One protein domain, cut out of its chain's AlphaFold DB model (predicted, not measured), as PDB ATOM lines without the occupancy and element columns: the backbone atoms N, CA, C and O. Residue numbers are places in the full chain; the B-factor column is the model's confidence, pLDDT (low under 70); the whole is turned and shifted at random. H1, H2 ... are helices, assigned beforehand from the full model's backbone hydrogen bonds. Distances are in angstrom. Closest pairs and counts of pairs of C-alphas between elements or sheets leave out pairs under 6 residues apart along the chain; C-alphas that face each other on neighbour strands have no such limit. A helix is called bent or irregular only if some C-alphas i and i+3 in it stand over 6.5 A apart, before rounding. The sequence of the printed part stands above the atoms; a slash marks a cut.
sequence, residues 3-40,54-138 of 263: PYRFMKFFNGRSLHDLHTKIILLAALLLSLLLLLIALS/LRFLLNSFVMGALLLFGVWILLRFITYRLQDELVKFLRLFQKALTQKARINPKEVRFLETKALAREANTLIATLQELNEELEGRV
ATOM      1  N   PRO A   3     325.610 411.734 369.380       50.56
ATOM      2  CA  PRO A   3     325.760 410.884 368.191       50.56
ATOM      3  C   PRO A   3     324.627 409.862 367.978       50.56
ATOM      4  O   PRO A   3     324.405 409.428 366.852       50.56
ATOM      5  N   TYR A   4     323.863 409.489 369.012       45.06
ATOM      6  CA  TYR A   4     322.888 408.393 368.888       45.06
ATOM      7  C   TYR A   4     321.560 408.798 368.224       45.06
ATOM      8  O   TYR A   4     320.909 407.982 367.572       45.06
ATOM      9  N   ARG A   5     321.145 410.065 368.361       39.06
ATOM     10  CA  ARG A   5     319.826 410.526 367.887       39.06
ATOM     11  C   ARG A   5     319.822 410.858 366.389       39.06
ATOM     12  O   ARG A   5     318.829 410.595 365.719       39.06
ATOM     13  N   PHE A   6     320.952 411.321 365.846       47.12
ATOM     14  CA  PHE A   6     321.116 411.590 364.409       47.12
ATOM     15  C   PHE A   6     321.210 410.310 363.566       47.12
ATOM     16  O   PHE A   6     320.667 410.247 362.465       47.12
ATOM     17  N   MET A   7     321.812 409.247 364.107       41.09
ATOM     18  CA  MET A   7     321.903 407.953 363.419       41.09
ATOM     19  C   MET A   7     320.530 407.270 363.284       41.09
ATOM     20  O   MET A   7     320.272 406.574 362.304       41.09
ATOM     21  N   LYS A   8     319.605 407.533 364.222       42.94
ATOM     22  CA  LYS A   8     318.225 407.020 364.185       42.94
ATOM     23  C   LYS A   8     317.359 407.700 363.115       42.94
ATOM     24  O   LYS A   8     316.455 407.055 362.593       42.94
ATOM     25  N   PHE A   9     317.665 408.943 362.733       43.44
ATOM     26  CA  PHE A   9     316.956 409.658 361.661       43.44
ATOM     27  C   PHE A   9     317.244 409.043 360.278       43.44
ATOM     28  O   PHE A   9     316.338 408.865 359.470       43.44
ATOM     29  N   PHE A  10     318.475 408.570 360.052       44.00
ATOM     30  CA  PHE A  10     318.837 407.777 358.864       44.00
ATOM     31  C   PHE A  10     318.375 406.311 358.924       44.00
ATOM     32  O   PHE A  10     318.443 405.598 357.920       44.00
ATOM     33  N   ASN A  11     317.870 405.858 360.074       42.12
ATOM     34  CA  ASN A  11     317.307 404.520 360.245       42.12
ATOM     35  C   ASN A  11     315.844 404.421 359.764       42.12
ATOM     36  O   ASN A  11     315.226 403.363 359.860       42.12
ATOM     37  N   GLY A  12     315.323 405.485 359.132       43.91
ATOM     38  CA  GLY A  12     314.098 405.489 358.321       43.91
ATOM     39  C   GLY A  12     314.137 404.565 357.092       43.91
ATOM     40  O   GLY A  12     313.228 404.618 356.266       43.91
ATOM     41  N   ARG A  13     315.140 403.676 356.990       51.91
ATOM     42  CA  ARG A  13     315.150 402.537 356.063       51.91
ATOM     43  C   ARG A  13     313.833 401.776 356.124       51.91
ATOM     44  O   ARG A  13     313.316 401.451 355.075       51.91
ATOM     45  N   SER A  14     313.248 401.567 357.305       50.41
ATOM     46  CA  SER A  14     311.973 400.845 357.415       50.41
ATOM     47  C   SER A  14     310.816 401.549 356.704       50.41
ATOM     48  O   SER A  14     310.015 400.870 356.079       50.41
ATOM     49  N   LEU A  15     310.704 402.877 356.800       42.53
ATOM     50  CA  LEU A  15     309.551 403.609 356.265       42.53
ATOM     51  C   LEU A  15     309.721 403.899 354.768       42.53
ATOM     52  O   LEU A  15     308.787 403.719 353.997       42.53
ATOM     53  N   HIS A  16     310.931 404.270 354.334       54.47
ATOM     54  CA  HIS A  16     311.219 404.496 352.917       54.47
ATOM     55  C   HIS A  16     311.201 403.186 352.118       54.47
ATOM     56  O   HIS A  16     310.649 403.159 351.023       54.47
ATOM     57  N   ASP A  17     311.746 402.091 352.666       62.50
ATOM     58  CA  ASP A  17     311.691 400.752 352.057       62.50
ATOM     59  C   ASP A  17     310.251 400.224 352.021       62.50
ATOM     60  O   ASP A  17     309.860 399.607 351.037       62.50
ATOM     61  N   LEU A  18     309.431 400.538 353.034       57.62
ATOM     62  CA  LEU A  18     307.995 400.254 353.020       57.62
ATOM     63  C   LEU A  18     307.279 401.048 351.919       57.62
ATOM     64  O   LEU A  18     306.559 400.446 351.134       57.62
ATOM     65  N   HIS A  19     307.524 402.355 351.780       61.12
ATOM     66  CA  HIS A  19     306.946 403.160 350.696       61.12
ATOM     67  C   HIS A  19     307.398 402.693 349.306       61.12
ATOM     68  O   HIS A  19     306.572 402.607 348.403       61.12
ATOM     69  N   THR A  20     308.673 402.327 349.122       67.19
ATOM     70  CA  THR A  20     309.140 401.797 347.826       67.19
ATOM     71  C   THR A  20     308.540 400.426 347.526       67.19
ATOM     72  O   THR A  20     308.154 400.176 346.387       67.19
ATOM     73  N   LYS A  21     308.403 399.555 348.536       69.88
ATOM     74  CA  LYS A  21     307.704 398.268 348.411       69.88
ATOM     75  C   LYS A  21     306.223 398.462 348.089       69.88
ATOM     76  O   LYS A  21     305.723 397.763 347.221       69.88
ATOM     77  N   ILE A  22     305.547 399.424 348.721       71.81
ATOM     78  CA  ILE A  22     304.142 399.762 348.451       71.81
ATOM     79  C   ILE A  22     303.975 400.290 347.025       71.81
ATOM     80  O   ILE A  22     303.065 399.850 346.337       71.81
ATOM     81  N   ILE A  23     304.854 401.181 346.552       71.81
ATOM     82  CA  ILE A  23     304.785 401.725 345.186       71.81
ATOM     83  C   ILE A  23     305.022 400.625 344.145       71.81
ATOM     84  O   ILE A  23     304.293 400.551 343.162       71.81
ATOM     85  N   LEU A  24     305.992 399.735 344.372       69.75
ATOM     86  CA  LEU A  24     306.223 398.572 343.509       69.75
ATOM     87  C   LEU A  24     305.040 397.601 343.516       69.75
ATOM     88  O   LEU A  24     304.630 397.139 342.455       69.75
ATOM     89  N   LEU A  25     304.479 397.312 344.694       75.75
ATOM     90  CA  LEU A  25     303.309 396.448 344.837       75.75
ATOM     91  C   LEU A  25     302.092 397.063 344.134       75.75
ATOM     92  O   LEU A  25     301.380 396.360 343.430       75.75
ATOM     93  N   ALA A  26     301.883 398.374 344.276       75.25
ATOM     94  CA  ALA A  26     300.810 399.113 343.621       75.25
ATOM     95  C   ALA A  26     300.986 399.153 342.097       75.25
ATOM     96  O   ALA A  26     300.017 398.940 341.375       75.25
ATOM     97  N   ALA A  27     302.209 399.361 341.599       73.31
ATOM     98  CA  ALA A  27     302.503 399.316 340.167       73.31
ATOM     99  C   ALA A  27     302.278 397.912 339.581       73.31
ATOM    100  O   ALA A  27     301.724 397.791 338.492       73.31
ATOM    101  N   LEU A  28     302.644 396.863 340.325       74.62
ATOM    102  CA  LEU A  28     302.443 395.465 339.936       74.62
ATOM    103  C   LEU A  28     300.966 395.039 340.006       74.62
ATOM    104  O   LEU A  28     300.491 394.298 339.153       74.62
ATOM    105  N   LEU A  29     300.219 395.534 340.997       77.44
ATOM    106  CA  LEU A  29     298.770 395.344 341.097       77.44
ATOM    107  C   LEU A  29     298.027 396.083 339.980       77.44
ATOM    108  O   LEU A  29     297.092 395.531 339.412       77.44
ATOM    109  N   LEU A  30     298.452 397.302 339.633       75.50
ATOM    110  CA  LEU A  30     297.873 398.082 338.539       75.50
ATOM    111  C   LEU A  30     298.134 397.419 337.182       75.50
ATOM    112  O   LEU A  30     297.226 397.334 336.357       75.50
ATOM    113  N   SER A  31     299.344 396.903 336.957       71.69
ATOM    114  CA  SER A  31     299.642 396.153 335.739       71.69
ATOM    115  C   SER A  31     298.865 394.831 335.681       71.69
ATOM    116  O   SER A  31     298.429 394.435 334.601       71.69
ATOM    117  N   LEU A  32     298.640 394.161 336.821       76.31
ATOM    118  CA  LEU A  32     297.840 392.930 336.903       76.31
ATOM    119  C   LEU A  32     296.353 393.212 336.650       76.31
ATOM    120  O   LEU A  32     295.684 392.443 335.966       76.31
ATOM    121  N   LEU A  33     295.844 394.334 337.161       77.50
ATOM    122  CA  LEU A  33     294.484 394.801 336.917       77.50
ATOM    123  C   LEU A  33     294.261 395.095 335.428       77.50
ATOM    124  O   LEU A  33     293.256 394.663 334.875       77.50
ATOM    125  N   LEU A  34     295.210 395.762 334.764       72.25
ATOM    126  CA  LEU A  34     295.156 396.012 333.318       72.25
ATOM    127  C   LEU A  34     295.155 394.707 332.504       72.25
ATOM    128  O   LEU A  34     294.414 394.602 331.530       72.25
ATOM    129  N   LEU A  35     295.924 393.700 332.930       73.38
ATOM    130  CA  LEU A  35     295.912 392.365 332.322       73.38
ATOM    131  C   LEU A  35     294.550 391.668 332.493       73.38
ATOM    132  O   LEU A  35     294.037 391.082 331.543       73.38
ATOM    133  N   LEU A  36     293.947 391.748 333.685       74.88
ATOM    134  CA  LEU A  36     292.622 391.182 333.965       74.88
ATOM    135  C   LEU A  36     291.508 391.884 333.178       74.88
ATOM    136  O   LEU A  36     290.617 391.213 332.663       74.88
ATOM    137  N   ILE A  37     291.573 393.212 333.047       73.75
ATOM    138  CA  ILE A  37     290.636 393.991 332.226       73.75
ATOM    139  C   ILE A  37     290.749 393.554 330.760       73.75
ATOM    140  O   ILE A  37     289.735 393.203 330.157       73.75
ATOM    141  N   ALA A  38     291.971 393.452 330.226       67.38
ATOM    142  CA  ALA A  38     292.215 392.995 328.857       67.38
ATOM    143  C   ALA A  38     291.743 391.546 328.602       67.38
ATOM    144  O   ALA A  38     291.299 391.226 327.502       67.38
ATOM    145  N   LEU A  39     291.793 390.678 329.620       67.44
ATOM    146  CA  LEU A  39     291.226 389.323 329.590       67.44
ATOM    147  C   LEU A  39     289.687 389.309 329.633       67.44
ATOM    148  O   LEU A  39     289.069 388.414 329.060       67.44
ATOM    149  N   SER A  40     289.061 390.271 330.320       68.44
ATOM    150  CA  SER A  40     287.600 390.350 330.474       68.44
ATOM    151  C   SER A  40     286.875 390.891 329.234       68.44
ATOM    152  O   SER A  40     285.759 390.468 328.942       68.44
ATOM    153  N   LEU A  54     296.658 386.580 323.874       71.75
ATOM    154  CA  LEU A  54     296.973 386.313 325.277       71.75
ATOM    155  C   LEU A  54     298.488 386.282 325.509       71.75
ATOM    156  O   LEU A  54     298.990 386.905 326.447       71.75
ATOM    157  N   ARG A  55     299.230 385.598 324.629       73.88
ATOM    158  CA  ARG A  55     300.700 385.578 324.664       73.88
ATOM    159  C   ARG A  55     301.281 386.980 324.474       73.88
ATOM    160  O   ARG A  55     302.220 387.338 325.183       73.88
ATOM    161  N   PHE A  56     300.720 387.788 323.574       77.19
ATOM    162  CA  PHE A  56     301.150 389.173 323.365       77.19
ATOM    163  C   PHE A  56     300.959 390.036 324.624       77.19
ATOM    164  O   PHE A  56     301.913 390.671 325.076       77.19
ATOM    165  N   LEU A  57     299.775 389.996 325.245       77.56
ATOM    166  CA  LEU A  57     299.475 390.750 326.471       77.56
ATOM    167  C   LEU A  57     300.371 390.341 327.648       77.56
ATOM    168  O   LEU A  57     300.901 391.204 328.353       77.56
ATOM    169  N   LEU A  58     300.588 389.036 327.836       76.44
ATOM    170  CA  LEU A  58     301.492 388.520 328.866       76.44
ATOM    171  C   LEU A  58     302.934 388.984 328.638       76.44
ATOM    172  O   LEU A  58     303.583 389.451 329.574       76.44
ATOM    173  N   ASN A  59     303.427 388.924 327.400       77.69
ATOM    174  CA  ASN A  59     304.781 389.368 327.073       77.69
ATOM    175  C   ASN A  59     304.965 390.877 327.304       77.69
ATOM    176  O   ASN A  59     305.981 391.287 327.867       77.69
ATOM    177  N   SER A  60     303.982 391.708 326.940       79.12
ATOM    178  CA  SER A  60     304.011 393.150 327.220       79.12
ATOM    179  C   SER A  60     304.008 393.452 328.722       79.12
ATOM    180  O   SER A  60     304.765 394.312 329.176       79.12
ATOM    181  N   PHE A  61     303.214 392.720 329.510       79.44
ATOM    182  CA  PHE A  61     303.196 392.842 330.969       79.44
ATOM    183  C   PHE A  61     304.551 392.476 331.590       79.44
ATOM    184  O   PHE A  61     305.099 393.245 332.382       79.44
ATOM    185  N   VAL A  62     305.117 391.327 331.204       80.81
ATOM    186  CA  VAL A  62     306.419 390.857 331.702       80.81
ATOM    187  C   VAL A  62     307.520 391.858 331.351       80.81
ATOM    188  O   VAL A  62     308.342 392.192 332.204       80.81
ATOM    189  N   MET A  63     307.500 392.403 330.134       81.50
ATOM    190  CA  MET A  63     308.449 393.431 329.708       81.50
ATOM    191  C   MET A  63     308.323 394.716 330.543       81.50
ATOM    192  O   MET A  63     309.328 395.257 331.001       81.50
ATOM    193  N   GLY A  64     307.098 395.181 330.810       79.88
ATOM    194  CA  GLY A  64     306.853 396.339 331.678       79.88
ATOM    195  C   GLY A  64     307.341 396.118 333.113       79.88
ATOM    196  O   GLY A  64     307.998 396.987 333.691       79.88
ATOM    197  N   ALA A  65     307.096 394.930 333.673       78.38
ATOM    198  CA  ALA A  65     307.571 394.560 335.004       78.38
ATOM    199  C   ALA A  65     309.108 394.525 335.082       78.38
ATOM    200  O   ALA A  65     309.685 395.034 336.045       78.38
ATOM    201  N   LEU A  66     309.781 393.992 334.055       82.50
ATOM    202  CA  LEU A  66     311.245 393.978 333.964       82.50
ATOM    203  C   LEU A  66     311.836 395.390 333.900       82.50
ATOM    204  O   LEU A  66     312.826 395.667 334.580       82.50
ATOM    205  N   LEU A  67     311.221 396.298 333.137       83.62
ATOM    206  CA  LEU A  67     311.656 397.694 333.065       83.62
ATOM    207  C   LEU A  67     311.531 398.396 334.422       83.62
ATOM    208  O   LEU A  67     312.489 399.020 334.882       83.62
ATOM    209  N   LEU A  68     310.390 398.249 335.101       78.50
ATOM    210  CA  LEU A  68     310.181 398.817 336.437       78.50
ATOM    211  C   LEU A  68     311.165 398.243 337.461       78.50
ATOM    212  O   LEU A  68     311.713 398.982 338.280       78.50
ATOM    213  N   PHE A  69     311.435 396.939 337.388       80.38
ATOM    214  CA  PHE A  69     312.411 396.282 338.247       80.38
ATOM    215  C   PHE A  69     313.836 396.797 337.999       80.38
ATOM    216  O   PHE A  69     314.561 397.087 338.952       80.38
ATOM    217  N   GLY A  70     314.222 396.997 336.736       83.50
ATOM    218  CA  GLY A  70     315.509 397.588 336.367       83.50
ATOM    219  C   GLY A  70     315.678 399.018 336.892       83.50
ATOM    220  O   GLY A  70     316.701 399.337 337.502       83.50
ATOM    221  N   VAL A  71     314.652 399.862 336.737       84.88
ATOM    222  CA  VAL A  71     314.641 401.229 337.289       84.88
ATOM    223  C   VAL A  71     314.745 401.202 338.814       84.88
ATOM    224  O   VAL A  71     315.513 401.969 339.396       84.88
ATOM    225  N   TRP A  72     314.031 400.288 339.474       83.12
ATOM    226  CA  TRP A  72     314.103 400.136 340.922       83.12
ATOM    227  C   TRP A  72     315.506 399.747 341.405       83.12
ATOM    228  O   TRP A  72     316.018 400.359 342.348       83.12
ATOM    229  N   ILE A  73     316.162 398.791 340.735       84.88
ATOM    230  CA  ILE A  73     317.552 398.413 341.035       84.88
ATOM    231  C   ILE A  73     318.480 399.621 340.883       84.88
ATOM    232  O   ILE A  73     319.304 399.869 341.765       84.88
ATOM    233  N   LEU A  74     318.336 400.396 339.803       84.06
ATOM    234  CA  LEU A  74     319.173 401.567 339.541       84.06
ATOM    235  C   LEU A  74     319.010 402.636 340.631       84.06
ATOM    236  O   LEU A  74     320.004 403.107 341.189       84.06
ATOM    237  N   LEU A  75     317.769 402.979 340.990       82.38
ATOM    238  CA  LEU A  75     317.482 403.936 342.063       82.38
ATOM    239  C   LEU A  75     318.039 403.450 343.406       82.38
ATOM    240  O   LEU A  75     318.635 404.223 344.163       82.38
ATOM    241  N   ARG A  76     317.909 402.152 343.696       81.50
ATOM    242  CA  ARG A  76     318.454 401.557 344.919       81.50
ATOM    243  C   ARG A  76     319.982 401.574 344.942       81.50
ATOM    244  O   ARG A  76     320.578 401.822 345.987       81.50
ATOM    245  N   PHE A  77     320.623 401.367 343.797       84.88
ATOM    246  CA  PHE A  77     322.074 401.450 343.673       84.88
ATOM    247  C   PHE A  77     322.588 402.877 343.911       84.88
ATOM    248  O   PHE A  77     323.520 403.069 344.695       84.88
ATOM    249  N   ILE A  78     321.955 403.883 343.294       82.62
ATOM    250  CA  ILE A  78     322.315 405.300 343.465       82.62
ATOM    251  C   ILE A  78     322.154 405.721 344.930       82.62
ATOM    252  O   ILE A  78     323.083 406.261 345.532       82.62
ATOM    253  N   THR A  79     320.999 405.426 345.531       80.06
ATOM    254  CA  THR A  79     320.712 405.789 346.928       80.06
ATOM    255  C   THR A  79     321.672 405.122 347.912       80.06
ATOM    256  O   THR A  79     322.157 405.781 348.832       80.06
ATOM    257  N   TYR A  80     322.025 403.850 347.694       84.25
ATOM    258  CA  TYR A  80     323.015 403.150 348.515       84.25
ATOM    259  C   TYR A  80     324.402 403.807 348.448       84.25
ATOM    260  O   TYR A  80     325.035 404.031 349.481       84.25
ATOM    261  N   ARG A  81     324.867 404.159 347.242       80.12
ATOM    262  CA  ARG A  81     326.170 404.813 347.033       80.12
ATOM    263  C   ARG A  81     326.237 406.196 347.679       80.12
ATOM    264  O   ARG A  81     327.230 406.506 348.330       80.12
ATOM    265  N   LEU A  82     325.183 406.995 347.529       82.75
ATOM    266  CA  LEU A  82     325.090 408.318 348.147       82.75
ATOM    267  C   LEU A  82     325.109 408.229 349.675       82.75
ATOM    268  O   LEU A  82     325.816 408.994 350.328       82.75
ATOM    269  N   GLN A  83     324.368 407.277 350.253       85.06
ATOM    270  CA  GLN A  83     324.323 407.108 351.704       85.06
ATOM    271  C   GLN A  83     325.703 406.756 352.278       85.06
ATOM    272  O   GLN A  83     326.114 407.347 353.277       85.06
ATOM    273  N   ASP A  84     326.423 405.818 351.660       84.06
ATOM    274  CA  ASP A  84     327.766 405.428 352.106       84.06
ATOM    275  C   ASP A  84     328.746 406.613 352.070       84.06
ATOM    276  O   ASP A  84     329.488 406.863 353.026       84.06
ATOM    277  N   GLU A  85     328.690 407.411 351.004       83.31
ATOM    278  CA  GLU A  85     329.555 408.576 350.863       83.31
ATOM    279  C   GLU A  85     329.244 409.679 351.877       83.31
ATOM    280  O   GLU A  85     330.167 410.221 352.489       83.31
ATOM    281  N   LEU A  86     327.962 409.957 352.133       85.44
ATOM    282  CA  LEU A  86     327.550 410.898 353.174       85.44
ATOM    283  C   LEU A  86     328.025 410.450 354.559       85.44
ATOM    284  O   LEU A  86     328.546 411.256 355.327       85.44
ATOM    285  N   VAL A  87     327.917 409.158 354.875       88.00
ATOM    286  CA  VAL A  87     328.420 408.615 356.145       88.00
ATOM    287  C   VAL A  87     329.943 408.752 356.240       88.00
ATOM    288  O   VAL A  87     330.481 409.037 357.314       88.00
ATOM    289  N   LYS A  88     330.673 408.571 355.133       86.31
ATOM    290  CA  LYS A  88     332.120 408.815 355.094       86.31
ATOM    291  C   LYS A  88     332.446 410.293 355.322       86.31
ATOM    292  O   LYS A  88     333.301 410.588 356.155       86.31
ATOM    293  N   PHE A  89     331.747 411.203 354.645       87.81
ATOM    294  CA  PHE A  89     331.908 412.643 354.828       87.81
ATOM    295  C   PHE A  89     331.656 413.062 356.278       87.81
ATOM    296  O   PHE A  89     332.499 413.725 356.873       87.81
ATOM    297  N   LEU A  90     330.558 412.603 356.886       86.69
ATOM    298  CA  LEU A  90     330.232 412.909 358.280       86.69
ATOM    299  C   LEU A  90     331.326 412.445 359.249       86.69
ATOM    300  O   LEU A  90     331.658 413.166 360.187       86.69
ATOM    301  N   ARG A  91     331.939 411.279 359.005       86.50
ATOM    302  CA  ARG A  91     333.087 410.815 359.800       86.50
ATOM    303  C   ARG A  91     334.302 411.730 359.654       86.50
ATOM    304  O   ARG A  91     334.964 412.004 360.652       86.50
ATOM    305  N   LEU A  92     334.602 412.200 358.442       86.81
ATOM    306  CA  LEU A  92     335.698 413.149 358.206       86.81
ATOM    307  C   LEU A  92     335.409 414.511 358.850       86.81
ATOM    308  O   LEU A  92     336.287 415.073 359.496       86.81
ATOM    309  N   PHE A  93     334.170 414.991 358.747       86.75
ATOM    310  CA  PHE A  93     333.713 416.234 359.364       86.75
ATOM    311  C   PHE A  93     333.811 416.185 360.891       86.75
ATOM    312  O   PHE A  93     334.369 417.084 361.516       86.75
ATOM    313  N   GLN A  94     333.353 415.094 361.502       85.00
ATOM    314  CA  GLN A  94     333.457 414.918 362.946       85.00
ATOM    315  C   GLN A  94     334.921 414.870 363.406       85.00
ATOM    316  O   GLN A  94     335.267 415.495 364.408       85.00
ATOM    317  N   LYS A  95     335.797 414.179 362.660       85.44
ATOM    318  CA  LYS A  95     337.240 414.169 362.946       85.44
ATOM    319  C   LYS A  95     337.841 415.569 362.863       85.44
ATOM    320  O   LYS A  95     338.548 415.962 363.786       85.44
ATOM    321  N   ALA A  96     337.510 416.321 361.816       85.12
ATOM    322  CA  ALA A  96     337.969 417.689 361.600       85.12
ATOM    323  C   ALA A  96     337.604 418.623 362.771       85.12
ATOM    324  O   ALA A  96     338.468 419.344 363.265       85.12
ATOM    325  N   LEU A  97     336.378 418.517 363.297       81.06
ATOM    326  CA  LEU A  97     335.945 419.262 364.487       81.06
ATOM    327  C   LEU A  97     336.729 418.879 365.751       81.06
ATOM    328  O   LEU A  97     337.113 419.750 366.524       81.06
ATOM    329  N   THR A  98     336.977 417.586 365.974       81.25
ATOM    330  CA  THR A  98     337.666 417.120 367.195       81.25
ATOM    331  C   THR A  98     339.177 417.332 367.175       81.25
ATOM    332  O   THR A  98     339.773 417.582 368.214       81.25
ATOM    333  N   GLN A  99     339.805 417.214 366.007       80.81
ATOM    334  CA  GLN A  99     341.262 417.227 365.854       80.81
ATOM    335  C   GLN A  99     341.778 418.551 365.280       80.81
ATOM    336  O   GLN A  99     342.953 418.637 364.934       80.81
ATOM    337  N   LYS A 100     340.909 419.566 365.140       72.56
ATOM    338  CA  LYS A 100     341.215 420.855 364.493       72.56
ATOM    339  C   LYS A 100     341.843 420.706 363.089       72.56
ATOM    340  O   LYS A 100     342.565 421.585 362.630       72.56
ATOM    341  N   ALA A 101     341.578 419.600 362.397       76.38
ATOM    342  CA  ALA A 101     342.151 419.294 361.087       76.38
ATOM    343  C   ALA A 101     341.209 419.719 359.951       76.38
ATOM    344  O   ALA A 101     340.001 419.806 360.142       76.38
ATOM    345  N   ARG A 102     341.741 419.943 358.744       79.69
ATOM    346  CA  ARG A 102     340.922 420.219 357.550       79.69
ATOM    347  C   ARG A 102     340.445 418.924 356.899       79.69
ATOM    348  O   ARG A 102     341.188 417.950 356.803       79.69
ATOM    349  N   ILE A 103     339.224 418.937 356.380       83.44
ATOM    350  CA  ILE A 103     338.678 417.862 355.549       83.44
ATOM    351  C   ILE A 103     339.342 417.948 354.181       83.44
ATOM    352  O   ILE A 103     339.244 418.976 353.514       83.44
ATOM    353  N   ASN A 104     339.988 416.876 353.730       81.69
ATOM    354  CA  ASN A 104     340.548 416.821 352.386       81.69
ATOM    355  C   ASN A 104     339.433 416.531 351.359       81.69
ATOM    356  O   ASN A 104     338.917 415.410 351.325       81.69
ATOM    357  N   PRO A 105     339.074 417.477 350.465       79.06
ATOM    358  CA  PRO A 105     337.984 417.265 349.512       79.06
ATOM    359  C   PRO A 105     338.276 416.139 348.510       79.06
ATOM    360  O   PRO A 105     337.363 415.605 347.893       79.06
ATOM    361  N   LYS A 106     339.542 415.737 348.333       78.19
ATOM    362  CA  LYS A 106     339.915 414.642 347.422       78.19
ATOM    363  C   LYS A 106     339.526 413.255 347.947       78.19
ATOM    364  O   LYS A 106     339.477 412.311 347.167       78.19
ATOM    365  N   GLU A 107     339.234 413.120 349.241       78.00
ATOM    366  CA  GLU A 107     338.816 411.846 349.854       78.00
ATOM    367  C   GLU A 107     337.347 411.491 349.583       78.00
ATOM    368  O   GLU A 107     336.897 410.371 349.871       78.00
ATOM    369  N   VAL A 108     336.625 412.454 349.021       82.38
ATOM    370  CA  VAL A 108     335.217 412.418 348.658       82.38
ATOM    371  C   VAL A 108     335.116 412.338 347.132       82.38
ATOM    372  O   VAL A 108     335.916 412.946 346.417       82.38
ATOM    373  N   ARG A 109     334.182 411.544 346.610       79.31
ATOM    374  CA  ARG A 109     334.103 411.204 345.183       79.31
ATOM    375  C   ARG A 109     333.170 412.157 344.434       79.31
ATOM    376  O   ARG A 109     333.602 412.706 343.417       79.31
ATOM    377  N   PHE A 110     331.964 412.399 344.947       81.25
ATOM    378  CA  PHE A 110     330.947 413.266 344.346       81.25
ATOM    379  C   PHE A 110     331.330 414.749 344.404       81.25
ATOM    380  O   PHE A 110     331.939 415.227 345.365       81.25
ATOM    381  N   LEU A 111     330.972 415.494 343.356       82.06
ATOM    382  CA  LEU A 111     331.303 416.914 343.212       82.06
ATOM    383  C   LEU A 111     330.568 417.773 344.252       82.06
ATOM    384  O   LEU A 111     331.155 418.672 344.850       82.06
ATOM    385  N   GLU A 112     329.313 417.443 344.517       83.81
ATOM    386  CA  GLU A 112     328.448 418.105 345.489       83.81
ATOM    387  C   GLU A 112     329.009 417.933 346.902       83.81
ATOM    388  O   GLU A 112     329.117 418.887 347.670       83.81
ATOM    389  N   THR A 113     329.466 416.725 347.238       83.75
ATOM    390  CA  THR A 113     330.060 416.454 348.551       83.75
ATOM    391  C   THR A 113     331.446 417.104 348.696       83.75
ATOM    392  O   THR A 113     331.835 417.486 349.799       83.75
ATOM    393  N   LYS A 114     332.176 417.340 347.596       86.81
ATOM    394  CA  LYS A 114     333.391 418.181 347.607       86.81
ATOM    395  C   LYS A 114     333.085 419.644 347.909       86.81
ATOM    396  O   LYS A 114     333.852 420.269 348.639       86.81
ATOM    397  N   ALA A 115     331.999 420.187 347.357       87.06
ATOM    398  CA  ALA A 115     331.553 421.541 347.673       87.06
ATOM    399  C   ALA A 115     331.203 421.658 349.165       87.06
ATOM    400  O   ALA A 115     331.722 422.544 349.840       87.06
ATOM    401  N   LEU A 116     330.461 420.683 349.709       87.75
ATOM    402  CA  LEU A 116     330.175 420.599 351.147       87.75
ATOM    403  C   LEU A 116     331.446 420.510 352.001       87.75
ATOM    404  O   LEU A 116     331.521 421.137 353.050       87.75
ATOM    405  N   ALA A 117     332.468 419.771 351.562       87.44
ATOM    406  CA  ALA A 117     333.740 419.692 352.281       87.44
ATOM    407  C   ALA A 117     334.504 421.022 352.315       87.44
ATOM    408  O   ALA A 117     335.164 421.319 353.310       87.44
ATOM    409  N   ARG A 118     334.422 421.832 351.252       87.62
ATOM    410  CA  ARG A 118     335.017 423.176 351.238       87.62
ATOM    411  C   ARG A 118     334.287 424.111 352.195       87.62
ATOM    412  O   ARG A 118     334.957 424.744 353.001       87.62
ATOM    413  N   GLU A 119     332.958 424.124 352.149       90.06
ATOM    414  CA  GLU A 119     332.132 424.948 353.043       90.06
ATOM    415  C   GLU A 119     332.283 424.527 354.512       90.06
ATOM    416  O   GLU A 119     332.390 425.335 355.425       90.06
ATOM    417  N   ALA A 120     332.385 423.227 354.769       89.56
ATOM    418  CA  ALA A 120     332.702 422.741 356.099       89.56
ATOM    419  C   ALA A 120     334.058 423.267 356.597       89.56
ATOM    420  O   ALA A 120     334.178 423.633 357.762       89.56
ATOM    421  N   ASN A 121     335.080 423.323 355.737       90.44
ATOM    422  CA  ASN A 121     336.393 423.839 356.123       90.44
ATOM    423  C   ASN A 121     336.383 425.346 356.407       90.44
ATOM    424  O   ASN A 121     337.088 425.768 357.321       90.44
ATOM    425  N   THR A 122     335.622 426.143 355.648       91.94
ATOM    426  CA  THR A 122     335.475 427.583 355.921       91.94
ATOM    427  C   THR A 122     334.807 427.788 357.275       91.94
ATOM    428  O   THR A 122     335.363 428.482 358.119       91.94
ATOM    429  N   LEU A 123     333.704 427.083 357.540       91.31
ATOM    430  CA  LEU A 123     333.012 427.135 358.830       91.31
ATOM    431  C   LEU A 123     333.900 426.688 359.997       91.31
ATOM    432  O   LEU A 123     333.901 427.331 361.043       91.31
ATOM    433  N   ILE A 124     334.671 425.608 359.834       89.81
ATOM    434  CA  ILE A 124     335.605 425.139 360.867       89.81
ATOM    435  C   ILE A 124     336.674 426.199 361.149       89.81
ATOM    436  O   ILE A 124     336.972 426.443 362.315       89.81
ATOM    437  N   ALA A 125     337.221 426.844 360.116       89.69
ATOM    438  CA  ALA A 125     338.213 427.901 360.286       89.69
ATOM    439  C   ALA A 125     337.626 429.123 361.011       89.69
ATOM    440  O   ALA A 125     338.212 429.583 361.984       89.69
ATOM    441  N   THR A 126     336.437 429.586 360.613       92.88
ATOM    442  CA  THR A 126     335.755 430.704 361.285       92.88
ATOM    443  C   THR A 126     335.412 430.376 362.737       92.88
ATOM    444  O   THR A 126     335.566 431.220 363.612       92.88
ATOM    445  N   LEU A 127     334.978 429.145 363.031       90.38
ATOM    446  CA  LEU A 127     334.730 428.713 364.410       90.38
ATOM    447  C   LEU A 127     336.011 428.669 365.246       90.38
ATOM    448  O   LEU A 127     335.967 428.971 366.435       90.38
ATOM    449  N   GLN A 128     337.138 428.271 364.654       88.56
ATOM    450  CA  GLN A 128     338.433 428.284 365.335       88.56
ATOM    451  C   GLN A 128     338.870 429.712 365.655       88.56
ATOM    452  O   GLN A 128     339.168 429.992 366.810       88.56
ATOM    453  N   GLU A 129     338.820 430.604 364.668       92.81
ATOM    454  CA  GLU A 129     339.156 432.020 364.825       92.81
ATOM    455  C   GLU A 129     338.280 432.693 365.892       92.81
ATOM    456  O   GLU A 129     338.795 433.337 366.803       92.81
ATOM    457  N   LEU A 130     336.964 432.464 365.851       93.19
ATOM    458  CA  LEU A 130     336.042 433.020 366.839       93.19
ATOM    459  C   LEU A 130     336.302 432.477 368.248       93.19
ATOM    460  O   LEU A 130     336.206 433.225 369.218       93.19
ATOM    461  N   ASN A 131     336.614 431.186 368.387       91.88
ATOM    462  CA  ASN A 131     336.945 430.616 369.692       91.88
ATOM    463  C   ASN A 131     338.244 431.205 370.247       91.88
ATOM    464  O   ASN A 131     338.277 431.553 371.421       91.88
ATOM    465  N   GLU A 132     339.278 431.357 369.419       92.88
ATOM    466  CA  GLU A 132     340.543 431.983 369.823       92.88
ATOM    467  C   GLU A 132     340.335 433.450 370.229       92.88
ATOM    468  O   GLU A 132     340.839 433.888 371.265       92.88
ATOM    469  N   GLU A 133     339.518 434.198 369.483       96.25
ATOM    470  CA  GLU A 133     339.159 435.572 369.836       96.25
ATOM    471  C   GLU A 133     338.372 435.641 371.155       96.25
ATOM    472  O   GLU A 133     338.661 436.475 372.020       96.25
ATOM    473  N   LEU A 134     337.375 434.771 371.336       96.12
ATOM    474  CA  LEU A 134     336.582 434.706 372.563       96.12
ATOM    475  C   LEU A 134     337.444 434.326 373.767       96.12
ATOM    476  O   LEU A 134     337.315 434.965 374.809       96.12
ATOM    477  N   GLU A 135     338.325 433.334 373.633       95.00
ATOM    478  CA  GLU A 135     339.273 432.946 374.679       95.00
ATOM    479  C   GLU A 135     340.176 434.128 375.063       95.00
ATOM    480  O   GLU A 135     340.298 434.435 376.252       95.00
ATOM    481  N   GLY A 136     340.698 434.870 374.080       96.56
ATOM    482  CA  GLY A 136     341.473 436.092 374.313       96.56
ATOM    483  C   GLY A 136     340.687 437.170 375.068       96.56
ATOM    484  O   GLY A 136     341.153 437.691 376.084       96.56
ATOM    485  N   ARG A 137     339.449 437.462 374.642       96.31
ATOM    486  CA  ARG A 137     338.570 438.440 375.316       96.31
ATOM    487  C   ARG A 137     338.193 438.010 376.733       96.31
ATOM    488  O   ARG A 137     338.082 438.852 377.629       96.31
ATOM    489  N   VAL A 138     337.944 436.718 376.944       96.31
ATOM    490  CA  VAL A 138     337.630 436.158 378.263       96.31
ATOM    491  C   VAL A 138     338.835 436.294 379.183       96.31
ATOM    492  O   VAL A 138     338.668 436.736 380.323       96.31
TER     493      VAL A 138
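This is residues 3 to 40 and 54 to 138 of the 263 residues of the protein "HisKA domain-containing protein" of Wolinella succinogenes (strain ATCC 29543 / DSM 1740 / LMG 7466 / NCTC 11488 / FDC 602W) (UniProt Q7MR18). Look first for one very long straight helix, H3, which makes most of the longest axis; helix H2 runs back beside its first part in the opposite direction, and helix H4 packs on its last part and runs on past its end. The short helix H1 sits before the start of H2, away from the other helices, and the link between H3 and H4 folds back along H3 before H4 begins; residues 129 to 138 of H4 stick out. The printed part has 123 residues with four named helices, in the order H1, H2, H3, H4, and no named strand; its class is all helix. It is extended, with a radius of gyration of the C-alphas of 24.0 A and spans of 83 by 29 by 16 A.

Begin at H1, residues 3 to 9: H1 and H2, residues 13 to 40, are apart, though they follow each other in the chain. Go on to residues 28 to 39 of H2: with these alone it touches H3, residues 54 to 99, which meets it with residues 54 to 65 alone. Their closest C-alphas are those of Ser 31 and Phe 61, 6.8 A apart, and the two helices run opposite ways at a shallow tilt of 9 degrees. At residues 86 to 97, and with these alone, H3 touches H4, residues 111 to 138, of which residues 113 to 124 alone take part. The closest C-alphas here are those of Leu 97 and Ile 124, 6.9 A apart. H3 and H4 run the same way at a shallow tilt of 24 degrees. H2 and H4 are apart, and so are H1 and H3. In H2, H3 and H4 every O i to N i+4 pair is within hydrogen-bond range; in H1 0 of 3 are, while 2 of its 4 O i to N i+3 pairs are.

Find C-alpha 3 at (325.760, 410.884, 368.191), where H1 begins. H1 is neither bent nor irregular, but only just: C-alphas 3 and 6 are 6.0 A apart. H2 measures 39.5 A from C-alpha 13 to C-alpha 40. Find C-alpha 54 at (296.973, 386.313, 325.277); from there H3 runs 67.6 A to C-alpha 99. H4 measures 40.5 A and ends with C-alpha 138 at (337.630, 436.158, 378.263).

The C-alphas farthest apart, of Leu 54 and Arg 137, are 83.4 A apart. Residues 41 to 53 are not printed, and C-alphas 40 and 54 across this cut are 11.5 A apart. The link from H1 to H2 is tight and that from H3 to H4 is long, 11 residues. Mean pLDDT of the printed part is 77.5; residues 3 to 21, residue 24 and residues 38 to 40 are under 70.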